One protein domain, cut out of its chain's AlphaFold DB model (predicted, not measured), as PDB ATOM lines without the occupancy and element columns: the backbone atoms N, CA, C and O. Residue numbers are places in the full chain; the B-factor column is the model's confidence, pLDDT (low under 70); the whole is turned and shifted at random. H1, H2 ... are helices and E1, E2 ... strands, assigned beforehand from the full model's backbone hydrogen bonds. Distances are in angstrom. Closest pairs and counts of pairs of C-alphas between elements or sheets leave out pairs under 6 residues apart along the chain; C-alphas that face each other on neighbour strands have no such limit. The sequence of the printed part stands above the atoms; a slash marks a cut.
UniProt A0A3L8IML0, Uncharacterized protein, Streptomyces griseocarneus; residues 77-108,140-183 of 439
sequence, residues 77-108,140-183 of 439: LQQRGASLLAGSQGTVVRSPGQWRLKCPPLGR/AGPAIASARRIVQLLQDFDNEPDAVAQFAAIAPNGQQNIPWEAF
ATOM      1  N   LEU A  77     -41.859 -23.646 -30.814       89.25
ATOM      2  CA  LEU A  77     -42.242 -23.006 -32.073       89.25
ATOM      3  C   LEU A  77     -41.188 -22.004 -32.560       89.25
ATOM      4  O   LEU A  77     -40.988 -21.875 -33.769       89.25
ATOM      5  N   GLN A  78     -40.514 -21.290 -31.650       89.31
ATOM      6  CA  GLN A  78     -39.530 -20.277 -32.038       89.31
ATOM      7  C   GLN A  78     -38.330 -20.933 -32.707       89.31
ATOM      8  O   GLN A  78     -37.942 -20.529 -33.808       89.31
ATOM      9  N   GLN A  79     -37.795 -21.977 -32.082       89.69
ATOM     10  CA  GLN A  79     -36.675 -22.717 -32.631       89.69
ATOM     11  C   GLN A  79     -37.047 -23.393 -33.952       89.69
ATOM     12  O   GLN A  79     -36.358 -23.209 -34.957       89.69
ATOM     13  N   ARG A  80     -38.166 -24.127 -33.996       91.38
ATOM     14  CA  ARG A  80     -38.589 -24.833 -35.216       91.38
ATOM     15  C   ARG A  80     -38.915 -23.871 -36.357       91.38
ATOM     16  O   ARG A  80     -38.592 -24.152 -37.512       91.38
ATOM     17  N   GLY A  81     -39.482 -22.708 -36.048       90.81
ATOM     18  CA  GLY A  81     -39.694 -21.634 -37.012       90.81
ATOM     19  C   GLY A  81     -38.386 -21.014 -37.523       90.81
ATOM     20  O   GLY A  81     -38.289 -20.671 -38.704       90.81
ATOM     21  N   ALA A  82     -37.352 -20.902 -36.684       91.00
ATOM     22  CA  ALA A  82     -36.017 -20.476 -37.110       91.00
ATOM     23  C   ALA A  82     -35.341 -21.517 -38.023       91.00
ATOM     24  O   ALA A  82     -34.784 -21.154 -39.061       91.00
ATOM     25  N   SER A  83     -35.462 -22.813 -37.714       90.81
ATOM     26  CA  SER A  83     -34.998 -23.894 -38.597       90.81
ATOM     27  C   SER A  83     -35.722 -23.878 -39.947       90.81
ATOM     28  O   SER A  83     -35.103 -24.050 -40.998       90.81
ATOM     29  N   LEU A  84     -37.032 -23.610 -39.934       91.69
ATOM     30  CA  LEU A  84     -37.837 -23.461 -41.144       91.69
ATOM     31  C   LEU A  84     -37.350 -22.286 -41.999       91.69
ATOM     32  O   LEU A  84     -37.211 -22.437 -43.213       91.69
ATOM     33  N   LEU A  85     -37.029 -21.147 -41.377       92.56
ATOM     34  CA  LEU A  85     -36.443 -19.989 -42.054       92.56
ATOM     35  C   LEU A  85     -35.111 -20.348 -42.733       92.56
ATOM     36  O   LEU A  85     -34.969 -20.104 -43.935       92.56
ATOM     37  N   ALA A  86     -34.186 -20.971 -41.997       91.12
ATOM     38  CA  ALA A  86     -32.866 -21.365 -42.500       91.12
ATOM     39  C   ALA A  86     -32.953 -22.324 -43.703       91.12
ATOM     40  O   ALA A  86     -32.216 -22.176 -44.676       91.12
ATOM     41  N   GLY A  87     -33.906 -23.263 -43.687       88.12
ATOM     42  CA  GLY A  87     -34.111 -24.234 -44.768       88.12
ATOM     43  C   GLY A  87     -34.958 -23.745 -45.951       88.12
ATOM     44  O   GLY A  87     -35.139 -24.499 -46.911       88.12
ATOM     45  N   SER A  88     -35.521 -22.532 -45.902       87.69
ATOM     46  CA  SER A  88     -36.548 -22.068 -46.857       87.69
ATOM     47  C   SER A  88     -36.018 -21.531 -48.192       87.69
ATOM     48  O   SER A  88     -36.811 -21.137 -49.049       87.69
ATOM     49  N   GLN A  89     -34.696 -21.438 -48.377       89.44
ATOM     50  CA  GLN A  89     -34.078 -20.793 -49.551       89.44
ATOM     51  C   GLN A  89     -34.623 -19.365 -49.809       89.44
ATOM     52  O   GLN A  89     -34.807 -18.932 -50.948       89.44
ATOM     53  N   GLY A  90     -34.940 -18.630 -48.735       88.06
ATOM     54  CA  GLY A  90     -35.452 -17.256 -48.789       88.06
ATOM     55  C   GLY A  90     -36.929 -17.121 -49.178       88.06
ATOM     56  O   GLY A  90     -37.393 -16.002 -49.431       88.06
ATOM     57  N   THR A  91     -37.671 -18.231 -49.242       91.56
ATOM     58  CA  THR A  91     -39.128 -18.214 -49.466       91.56
ATOM     59  C   THR A  91     -39.915 -17.954 -48.193       91.56
ATOM     60  O   THR A  91     -41.054 -17.516 -48.277       91.56
ATOM     61  N   VAL A  92     -39.309 -18.131 -47.022       93.75
ATOM     62  CA  VAL A  92     -39.879 -17.695 -45.750       93.75
ATOM     63  C   VAL A  92     -39.054 -16.532 -45.229       93.75
ATOM     64  O   VAL A  92     -37.838 -16.491 -45.398       93.75
ATOM     65  N   VAL A  93     -39.722 -15.548 -44.636       94.12
ATOM     66  CA  VAL A  93     -39.085 -14.411 -43.972       94.12
ATOM     67  C   VAL A  93     -39.659 -14.228 -42.580       94.12
ATOM     68  O   VAL A  93     -40.819 -14.553 -42.326       94.12
ATOM     69  N   ARG A  94     -38.852 -13.687 -41.671       93.50
ATOM     70  CA  ARG A  94     -39.305 -13.297 -40.337       93.50
ATOM     71  C   ARG A  94     -39.707 -11.825 -40.343       93.50
ATOM     72  O   ARG A  94     -38.952 -10.971 -40.792       93.50
ATOM     73  N   SER A  95     -40.900 -11.545 -39.840       89.88
ATOM     74  CA  SER A  95     -41.397 -10.215 -39.480       89.88
ATOM     75  C   SER A  95     -41.654 -10.202 -37.962       89.88
ATOM     76  O   SER A  95     -41.716 -11.291 -37.379       89.88
ATOM     77  N   PRO A  96     -41.771  -9.042 -37.285       85.56
ATOM     78  CA  PRO A  96     -42.000  -9.005 -35.840       85.56
ATOM     79  C   PRO A  96     -43.167  -9.913 -35.425       85.56
ATOM     80  O   PRO A  96     -44.309  -9.685 -35.813       85.56
ATOM     81  N   GLY A  97     -42.851 -10.989 -34.696       83.88
ATOM     82  CA  GLY A  97     -43.819 -11.976 -34.204       83.88
ATOM     83  C   GLY A  97     -44.438 -12.928 -35.240       83.88
ATOM     84  O   GLY A  97     -45.298 -13.713 -34.854       83.88
ATOM     85  N   GLN A  98     -44.038 -12.902 -36.521       92.81
ATOM     86  CA  GLN A  98     -44.682 -13.717 -37.563       92.81
ATOM     87  C   GLN A  98     -43.700 -14.232 -38.629       92.81
ATOM     88  O   GLN A  98     -42.894 -13.477 -39.177       92.81
ATOM     89  N   TRP A  99     -43.779 -15.518 -38.967       95.50
ATOM     90  CA  TRP A  99     -43.138 -16.104 -40.146       95.50
ATOM     91  C   TRP A  99     -44.043 -15.937 -41.366       95.50
ATOM     92  O   TRP A  99     -45.226 -16.269 -41.331       95.50
ATOM     93  N   ARG A 100     -43.492 -15.414 -42.462       95.94
ATOM     94  CA  ARG A 100     -44.252 -15.104 -43.675       95.94
ATOM     95  C   ARG A 100     -43.715 -15.863 -44.877       95.94
ATOM     96  O   ARG A 100     -42.536 -15.735 -45.206       95.94
ATOM     97  N   LEU A 101     -44.583 -16.610 -45.548       95.25
ATOM     98  CA  LEU A 101     -44.283 -17.299 -46.799       95.25
ATOM     99  C   LEU A 101     -44.433 -16.341 -47.988       95.25
ATOM    100  O   LEU A 101     -45.482 -15.737 -48.172       95.25
ATOM    101  N   LYS A 102     -43.410 -16.225 -48.834       92.31
ATOM    102  CA  LYS A 102     -43.459 -15.504 -50.111       92.31
ATOM    103  C   LYS A 102     -44.033 -16.414 -51.188       92.31
ATOM    104  O   LYS A 102     -43.363 -17.338 -51.647       92.31
ATOM    105  N   CYS A 103     -45.258 -16.129 -51.604       83.00
ATOM    106  CA  CYS A 103     -45.935 -16.915 -52.622       83.00
ATOM    107  C   CYS A 103     -45.481 -16.493 -54.029       83.00
ATOM    108  O   CYS A 103     -45.460 -15.298 -54.333       83.00
ATOM    109  N   PRO A 104     -45.121 -17.442 -54.909       79.62
ATOM    110  CA  PRO A 104     -44.752 -17.119 -56.278       79.62
ATOM    111  C   PRO A 104     -45.983 -16.618 -57.056       79.62
ATOM    112  O   PRO A 104     -47.094 -17.128 -56.849       79.62
ATOM    113  N   PRO A 105     -45.813 -15.641 -57.968       78.75
ATOM    114  CA  PRO A 105     -46.886 -15.206 -58.848       78.75
ATOM    115  C   PRO A 105     -47.309 -16.334 -59.777       78.75
ATOM    116  O   PRO A 105     -46.487 -16.959 -60.443       78.75
ATOM    117  N   LEU A 106     -48.618 -16.561 -59.828       77.94
ATOM    118  CA  LEU A 106     -49.259 -17.406 -60.820       77.94
ATOM    119  C   LEU A 106     -49.913 -16.508 -61.858       77.94
ATOM    120  O   LEU A 106     -50.746 -15.660 -61.516       77.94
ATOM    121  N   GLY A 107     -49.560 -16.711 -63.127       65.50
ATOM    122  CA  GLY A 107     -50.368 -16.178 -64.214       65.50
ATOM    123  C   GLY A 107     -51.783 -16.724 -64.061       65.50
ATOM    124  O   GLY A 107     -51.961 -17.926 -63.871       65.50
ATOM    125  N   ARG A 108     -52.803 -15.861 -64.100       58.84
ATOM    126  CA  ARG A 108     -54.168 -16.365 -64.250       58.84
ATOM    127  C   ARG A 108     -54.242 -17.035 -65.612       58.84
ATOM    128  O   ARG A 108     -54.219 -16.347 -66.632       58.84
ATOM    129  N   ALA A 140     -40.328 -20.905 -56.972       72.38
ATOM    130  CA  ALA A 140     -41.679 -21.468 -56.948       72.38
ATOM    131  C   ALA A 140     -41.731 -22.870 -56.310       72.38
ATOM    132  O   ALA A 140     -42.515 -23.088 -55.389       72.38
ATOM    133  N   GLY A 141     -40.820 -23.767 -56.709       78.19
ATOM    134  CA  GLY A 141     -40.614 -25.067 -56.051       78.19
ATOM    135  C   GLY A 141     -40.252 -24.928 -54.565       78.19
ATOM    136  O   GLY A 141     -40.935 -25.479 -53.706       78.19
ATOM    137  N   PRO A 142     -39.245 -24.111 -54.208       83.75
ATOM    138  CA  PRO A 142     -38.921 -23.870 -52.803       83.75
ATOM    139  C   PRO A 142     -40.083 -23.303 -51.966       83.75
ATOM    140  O   PRO A 142     -40.172 -23.594 -50.774       83.75
ATOM    141  N   ALA A 143     -40.994 -22.523 -52.558       88.38
ATOM    142  CA  ALA A 143     -42.119 -21.933 -51.834       88.38
ATOM    143  C   ALA A 143     -43.198 -22.967 -51.480       88.38
ATOM    144  O   ALA A 143     -43.668 -22.973 -50.342       88.38
ATOM    145  N   ILE A 144     -43.560 -23.863 -52.409       90.56
ATOM    146  CA  ILE A 144     -44.507 -24.953 -52.119       90.56
ATOM    147  C   ILE A 144     -43.921 -25.906 -51.063       90.56
ATOM    148  O   ILE A 144     -44.609 -26.272 -50.109       90.56
ATOM    149  N   ALA A 145     -42.621 -26.206 -51.144       90.25
ATOM    150  CA  ALA A 145     -41.932 -27.059 -50.180       90.25
ATOM    151  C   ALA A 145     -41.889 -26.417 -48.782       90.25
ATOM    152  O   ALA A 145     -42.095 -27.091 -47.770       90.25
ATOM    153  N   SER A 146     -41.673 -25.101 -48.705       94.12
ATOM    154  CA  SER A 146     -41.781 -24.349 -47.451       94.12
ATOM    155  C   SER A 146     -43.208 -24.339 -46.908       94.12
ATOM    156  O   SER A 146     -43.392 -24.551 -45.712       94.12
ATOM    157  N   ALA A 147     -44.222 -24.163 -47.761       95.31
ATOM    158  CA  ALA A 147     -45.621 -24.241 -47.348       95.31
ATOM    159  C   ALA A 147     -45.953 -25.612 -46.745       95.31
ATOM    160  O   ALA A 147     -46.557 -25.676 -45.675       95.31
ATOM    161  N   ARG A 148     -45.479 -26.702 -47.361       94.69
ATOM    162  CA  ARG A 148     -45.587 -28.060 -46.810       94.69
ATOM    163  C   ARG A 148     -44.952 -28.164 -45.423       94.69
ATOM    164  O   ARG A 148     -45.576 -28.696 -44.513       94.69
ATOM    165  N   ARG A 149     -43.730 -27.652 -45.239       94.88
ATOM    166  CA  ARG A 149     -43.049 -27.674 -43.930       94.88
ATOM    167  C   ARG A 149     -43.807 -26.878 -42.866       94.88
ATOM    168  O   ARG A 149     -43.852 -27.320 -41.725       94.88
ATOM    169  N   ILE A 150     -44.423 -25.748 -43.232       96.38
ATOM    170  CA  ILE A 150     -45.295 -24.984 -42.324       96.38
ATOM    171  C   ILE A 150     -46.526 -25.818 -41.952       96.38
ATOM    172  O   ILE A 150     -46.860 -25.895 -40.777       96.38
ATOM    173  N   VAL A 151     -47.171 -26.482 -42.920       96.06
ATOM    174  CA  VAL A 151     -48.305 -27.383 -42.643       96.06
ATOM    175  C   VAL A 151     -47.900 -28.483 -41.662       96.06
ATOM    176  O   VAL A 151     -48.571 -28.649 -40.652       96.06
ATOM    177  N   GLN A 152     -46.794 -29.189 -41.910       93.69
ATOM    178  CA  GLN A 152     -46.311 -30.255 -41.022       93.69
ATOM    179  C   GLN A 152     -46.003 -29.732 -39.615       93.69
ATOM    180  O   GLN A 152     -46.421 -30.331 -38.630       93.69
ATOM    181  N   LEU A 153     -45.334 -28.579 -39.521       93.88
ATOM    182  CA  LEU A 153     -45.077 -27.919 -38.245       93.88
ATOM    183  C   LEU A 153     -46.388 -27.635 -37.508       93.88
ATOM    184  O   LEU A 153     -46.522 -28.009 -36.354       93.88
ATOM    185  N   LEU A 154     -47.379 -27.033 -38.165       94.06
ATOM    186  CA  LEU A 154     -48.665 -26.736 -37.532       94.06
ATOM    187  C   LEU A 154     -49.444 -27.998 -37.149       94.06
ATOM    188  O   LEU A 154     -50.110 -27.994 -36.118       94.06
ATOM    189  N   GLN A 155     -49.328 -29.087 -37.913       91.75
ATOM    190  CA  GLN A 155     -49.899 -30.383 -37.538       91.75
ATOM    191  C   GLN A 155     -49.282 -30.935 -36.247       91.75
ATOM    192  O   GLN A 155     -50.018 -31.464 -35.417       91.75
ATOM    193  N   ASP A 156     -47.973 -30.771 -36.035       89.44
ATOM    194  CA  ASP A 156     -47.319 -31.193 -34.786       89.44
ATOM    195  C   ASP A 156     -47.816 -30.398 -33.570       89.44
ATOM    196  O   ASP A 156     -47.808 -30.905 -32.449       89.44
ATOM    197  N   PHE A 157     -48.284 -29.167 -33.799       89.25
ATOM    198  CA  PHE A 157     -48.943 -28.317 -32.805       89.25
ATOM    199  C   PHE A 157     -50.463 -28.527 -32.746       89.25
ATOM    200  O   PHE A 157     -51.164 -27.704 -32.170       89.25
ATOM    201  N   ASP A 158     -50.996 -29.586 -33.360       88.00
ATOM    202  CA  ASP A 158     -52.439 -29.854 -33.469       88.00
ATOM    203  C   ASP A 158     -53.253 -28.658 -34.017       88.00
ATOM    204  O   ASP A 158     -54.417 -28.443 -33.692       88.00
ATOM    205  N   ASN A 159     -52.624 -27.854 -34.882       88.94
ATOM    206  CA  ASN A 159     -53.158 -26.604 -35.427       88.94
ATOM    207  C   ASN A 159     -53.628 -25.619 -34.340       88.94
ATOM    208  O   ASN A 159     -54.651 -24.950 -34.501       88.94
ATOM    209  N   GLU A 160     -52.884 -25.530 -33.236       86.19
ATOM    210  CA  GLU A 160     -53.172 -24.607 -32.141       86.19
ATOM    211  C   GLU A 160     -53.271 -23.148 -32.651       86.19
ATOM    212  O   GLU A 160     -52.379 -22.695 -33.376       86.19
ATOM    213  N   PRO A 161     -54.343 -22.400 -32.316       87.12
ATOM    214  CA  PRO A 161     -54.588 -21.071 -32.881       87.12
ATOM    215  C   PRO A 161     -53.467 -20.050 -32.655       87.12
ATOM    216  O   PRO A 161     -53.141 -19.308 -33.586       87.12
ATOM    217  N   ASP A 162     -52.852 -20.014 -31.465       86.56
ATOM    218  CA  ASP A 162     -51.753 -19.084 -31.175       86.56
ATOM    219  C   ASP A 162     -50.500 -19.440 -32.016       86.56
ATOM    220  O   ASP A 162     -49.787 -18.541 -32.471       86.56
ATOM    221  N   ALA A 163     -50.256 -20.726 -32.305       90.75
ATOM    222  CA  ALA A 163     -49.224 -21.173 -33.246       90.75
ATOM    223  C   ALA A 163     -49.549 -20.789 -34.698       90.75
ATOM    224  O   ALA A 163     -48.692 -20.232 -35.390       90.75
ATOM    225  N   VAL A 164     -50.782 -21.039 -35.158       93.56
ATOM    226  CA  VAL A 164     -51.245 -20.697 -36.518       93.56
ATOM    227  C   VAL A 164     -51.132 -19.193 -36.776       93.56
ATOM    228  O   VAL A 164     -50.661 -18.792 -37.842       93.56
ATOM    229  N   ALA A 165     -51.480 -18.357 -35.795       92.50
ATOM    230  CA  ALA A 165     -51.406 -16.900 -35.897       92.50
ATOM    231  C   ALA A 165     -49.977 -16.372 -36.144       92.50
ATOM    232  O   ALA A 165     -49.800 -15.296 -36.730       92.50
ATOM    233  N   GLN A 166     -48.941 -17.135 -35.767       94.19
ATOM    234  CA  GLN A 166     -47.551 -16.782 -36.065       94.19
ATOM    235  C   GLN A 166     -47.144 -17.058 -37.515       94.19
ATOM    236  O   GLN A 166     -46.023 -16.717 -37.890       94.19
ATOM    237  N   PHE A 167     -48.024 -17.604 -38.355       96.38
ATOM    238  CA  PHE A 167     -47.766 -17.792 -39.779       96.38
ATOM    239  C   PHE A 167     -48.691 -16.933 -40.636       96.38
ATOM    240  O   PHE A 167     -49.853 -16.685 -40.317       96.38
ATOM    241  N   ALA A 168     -48.160 -16.484 -41.765       96.50
ATOM    242  CA  ALA A 168     -48.929 -15.820 -42.803       96.50
ATOM    243  C   ALA A 168     -48.303 -16.054 -44.179       96.50
ATOM    244  O   ALA A 168     -47.160 -16.499 -44.306       96.50
ATOM    245  N   ALA A 169     -49.057 -15.734 -45.220       95.44
ATOM    246  CA  ALA A 169     -48.573 -15.674 -46.586       95.44
ATOM    247  C   ALA A 169     -48.501 -14.220 -47.052       95.44
ATOM    248  O   ALA A 169     -49.331 -13.390 -46.700       95.44
ATOM    249  N   ILE A 170     -47.514 -13.907 -47.878       93.25
ATOM    250  CA  ILE A 170     -47.439 -12.642 -48.598       93.25
ATOM    251  C   ILE A 170     -48.080 -12.892 -49.954       93.25
ATOM    252  O   ILE A 170     -47.641 -13.778 -50.694       93.25
ATOM    253  N   ALA A 171     -49.113 -12.112 -50.266       86.00
ATOM    254  CA  ALA A 171     -49.794 -12.169 -51.547       86.00
ATOM    255  C   ALA A 171     -48.781 -12.064 -52.701       86.00
ATOM    256  O   ALA A 171     -47.753 -11.398 -52.555       86.00
ATOM    257  N   PRO A 172     -49.052 -12.661 -53.873       80.62
ATOM    258  CA  PRO A 172     -48.076 -12.666 -54.960       80.62
ATOM    259  C   PRO A 172     -47.665 -11.283 -55.486       80.62
ATOM    260  O   PRO A 172     -46.602 -11.147 -56.084       80.62
ATOM    261  N   ASN A 173     -48.483 -10.251 -55.255       79.94
ATOM    262  CA  ASN A 173     -48.149  -8.855 -55.554       79.94
ATOM    263  C   ASN A 173     -47.203  -8.212 -54.516       79.94
ATOM    264  O   ASN A 173     -46.817  -7.059 -54.677       79.94
ATOM    265  N   GLY A 174     -46.852  -8.924 -53.440       80.19
ATOM    266  CA  GLY A 174     -45.967  -8.470 -52.368       80.19
ATOM    267  C   GLY A 174     -46.593  -7.497 -51.365       80.19
ATOM    268  O   GLY A 174     -45.945  -7.170 -50.375       80.19
ATOM    269  N   GLN A 175     -47.822  -7.032 -51.596       79.81
ATOM    270  CA  GLN A 175     -48.392  -5.886 -50.875       79.81
ATOM    271  C   GLN A 175     -49.254  -6.273 -49.676       79.81
ATOM    272  O   GLN A 175     -49.382  -5.494 -48.735       79.81
ATOM    273  N   GLN A 176     -49.850  -7.465 -49.693       87.12
ATOM    274  CA  GLN A 176     -50.813  -7.875 -48.677       87.12
ATOM    275  C   GLN A 176     -50.303  -9.063 -47.865       87.12
ATOM    276  O   GLN A 176     -49.870 -10.072 -48.421       87.12
ATOM    277  N   ASN A 177     -50.407  -8.948 -46.542       92.31
ATOM    278  CA  ASN A 177     -50.252 -10.075 -45.632       92.31
ATOM    279  C   ASN A 177     -51.593 -10.809 -45.518       92.31
ATOM    280  O   ASN A 177     -52.610 -10.198 -45.190       92.31
ATOM    281  N   ILE A 178     -51.593 -12.103 -45.804       94.19
ATOM    282  CA  ILE A 178     -52.762 -12.975 -45.768       94.19
ATOM    283  C   ILE A 178     -52.592 -13.902 -44.559       94.19
ATOM    284  O   ILE A 178     -51.601 -14.638 -44.514       94.19
ATOM    285  N   PRO A 179     -53.520 -13.893 -43.585       95.44
ATOM    286  CA  PRO A 179     -53.504 -14.849 -42.482       95.44
ATOM    287  C   PRO A 179     -53.380 -16.283 -42.996       95.44
ATOM    288  O   PRO A 179     -53.973 -16.623 -44.023       95.44
ATOM    289  N   TRP A 180     -52.622 -17.133 -42.298       96.19
ATOM    290  CA  TRP A 180     -52.368 -18.497 -42.766       96.19
ATOM    291  C   TRP A 180     -53.658 -19.275 -43.054       96.19
ATOM    292  O   TRP A 180     -53.773 -19.910 -44.096       96.19
ATOM    293  N   GLU A 181     -54.658 -19.143 -42.187       95.62
ATOM    294  CA  GLU A 181     -55.986 -19.761 -42.320       95.62
ATOM    295  C   GLU A 181     -56.803 -19.271 -43.528       95.62
ATOM    296  O   GLU A 181     -57.645 -20.005 -44.038       95.62
ATOM    297  N   ALA A 182     -56.534 -18.057 -44.016       95.38
ATOM    298  CA  ALA A 182     -57.159 -17.503 -45.217       95.38
ATOM    299  C   ALA A 182     -56.405 -17.890 -46.503       95.38
ATOM    300  O   ALA A 182     -56.940 -17.751 -47.606       95.38
ATOM    301  N   PHE A 183     -55.166 -18.370 -46.366       95.62
ATOM    302  CA  PHE A 183     -54.295 -18.775 -47.465       95.62
ATOM    303  C   PHE A 183     -54.273 -20.295 -47.688       95.62
ATOM    304  O   PHE A 183     -54.325 -20.744 -48.835       95.62
TER     305      PHE A 183
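What this domain is: This is residues 77 to 108 and 140 to 183 of the 439 residues of an uncharacterized protein of Streptomyces griseocarneus (UniProt A0A3L8IML0). A small, strongly twisted sheet of four strands has two helices, H1 and H2, side by side and running opposite ways over one face, H1 above E1 and E2 and H2 above E2. The short helices H3 and H4 come near the other half of the sheet, and residues 103 to 108 lead away from E2 toward the cut. The 76 printed residues have four named helices and four named strands, in the order H1 E1 E2 H2 H3 E3 E4 H4, and the class is mixed, helices and strands. The sheet is mixed, in the order E1, E2, E3, E4, with E2 and E3 parallel and the other neighbours antiparallel. The whole is compact, with a radius of gyration of the C-alphas of 11.6 A and spans of 34 by 23 by 22 A.

Where its parts are: Find C-alpha 77 at (-42.242, -23.006, -32.073); from there H1 runs 15.1 A to residue 87. Next come E1, residues 92 to 95, 9.9 A, and E2, residues 98 to 102, 12.7 A. Beyond the cut, C-alpha 140 at (-41.679, -21.468, -56.948) begins H2, which runs 24.9 A to residue 156. Read on through H3, residues 161 to 165, E3, residues 167 to 170, 10.2 A, and E4, residues 177 to 179. H4, residues 180 to 183, ends at C-alpha 183, (-54.295, -18.775, -47.465).

How they stand to each other: Look first at the hairpin E1 and E2, where N 93 and O 100 are 2.9 A apart. Between parallel E2 and E3, N 170 and O 101 are 2.8 A apart. In the hairpin E3 and E4, N 178 and O 169 are 2.8 A apart. H1 and H2 on one face make two layers, helices over a sheet. H1 has a height over the sheet of 9.4 A and runs slantwise to the strands, at 34 degrees to E1 on the local plane. H2, at 9.9 A, runs along the strands, at 15 degrees to E2 on the local plane. H2 touches H1 with residues 146 to 153 alone, at a shallow tilt of 20 degrees; the closest C-alphas, of Leu 84 and Arg 149, are 7.3 A apart. H3 only grazes the sheet, with residues 163 to 165. H4, on the same face as H1 and H2, lies over none of the strands. H3 and H4 only just touch, with 3 pairs of C-alphas within 8 A, the closest those of Val 164 and Trp 180 at 6.7 A. H2 and H4 are apart. In H1, H2 and H3 every O i to N i+4 pair is within hydrogen-bond range; H4 is too short for such a pair.

The domain as a whole: The farthest C-alphas, of Gln 79 and Arg 108, are 36.7 A apart. Residues 109 to 139 are not printed, and C-alphas 108 and 140 are 15.3 A apart across the cut. Of the links that are printed whole, none is long. Mean pLDDT of the printed part is 89.3, with residues 107 to 108 under 70.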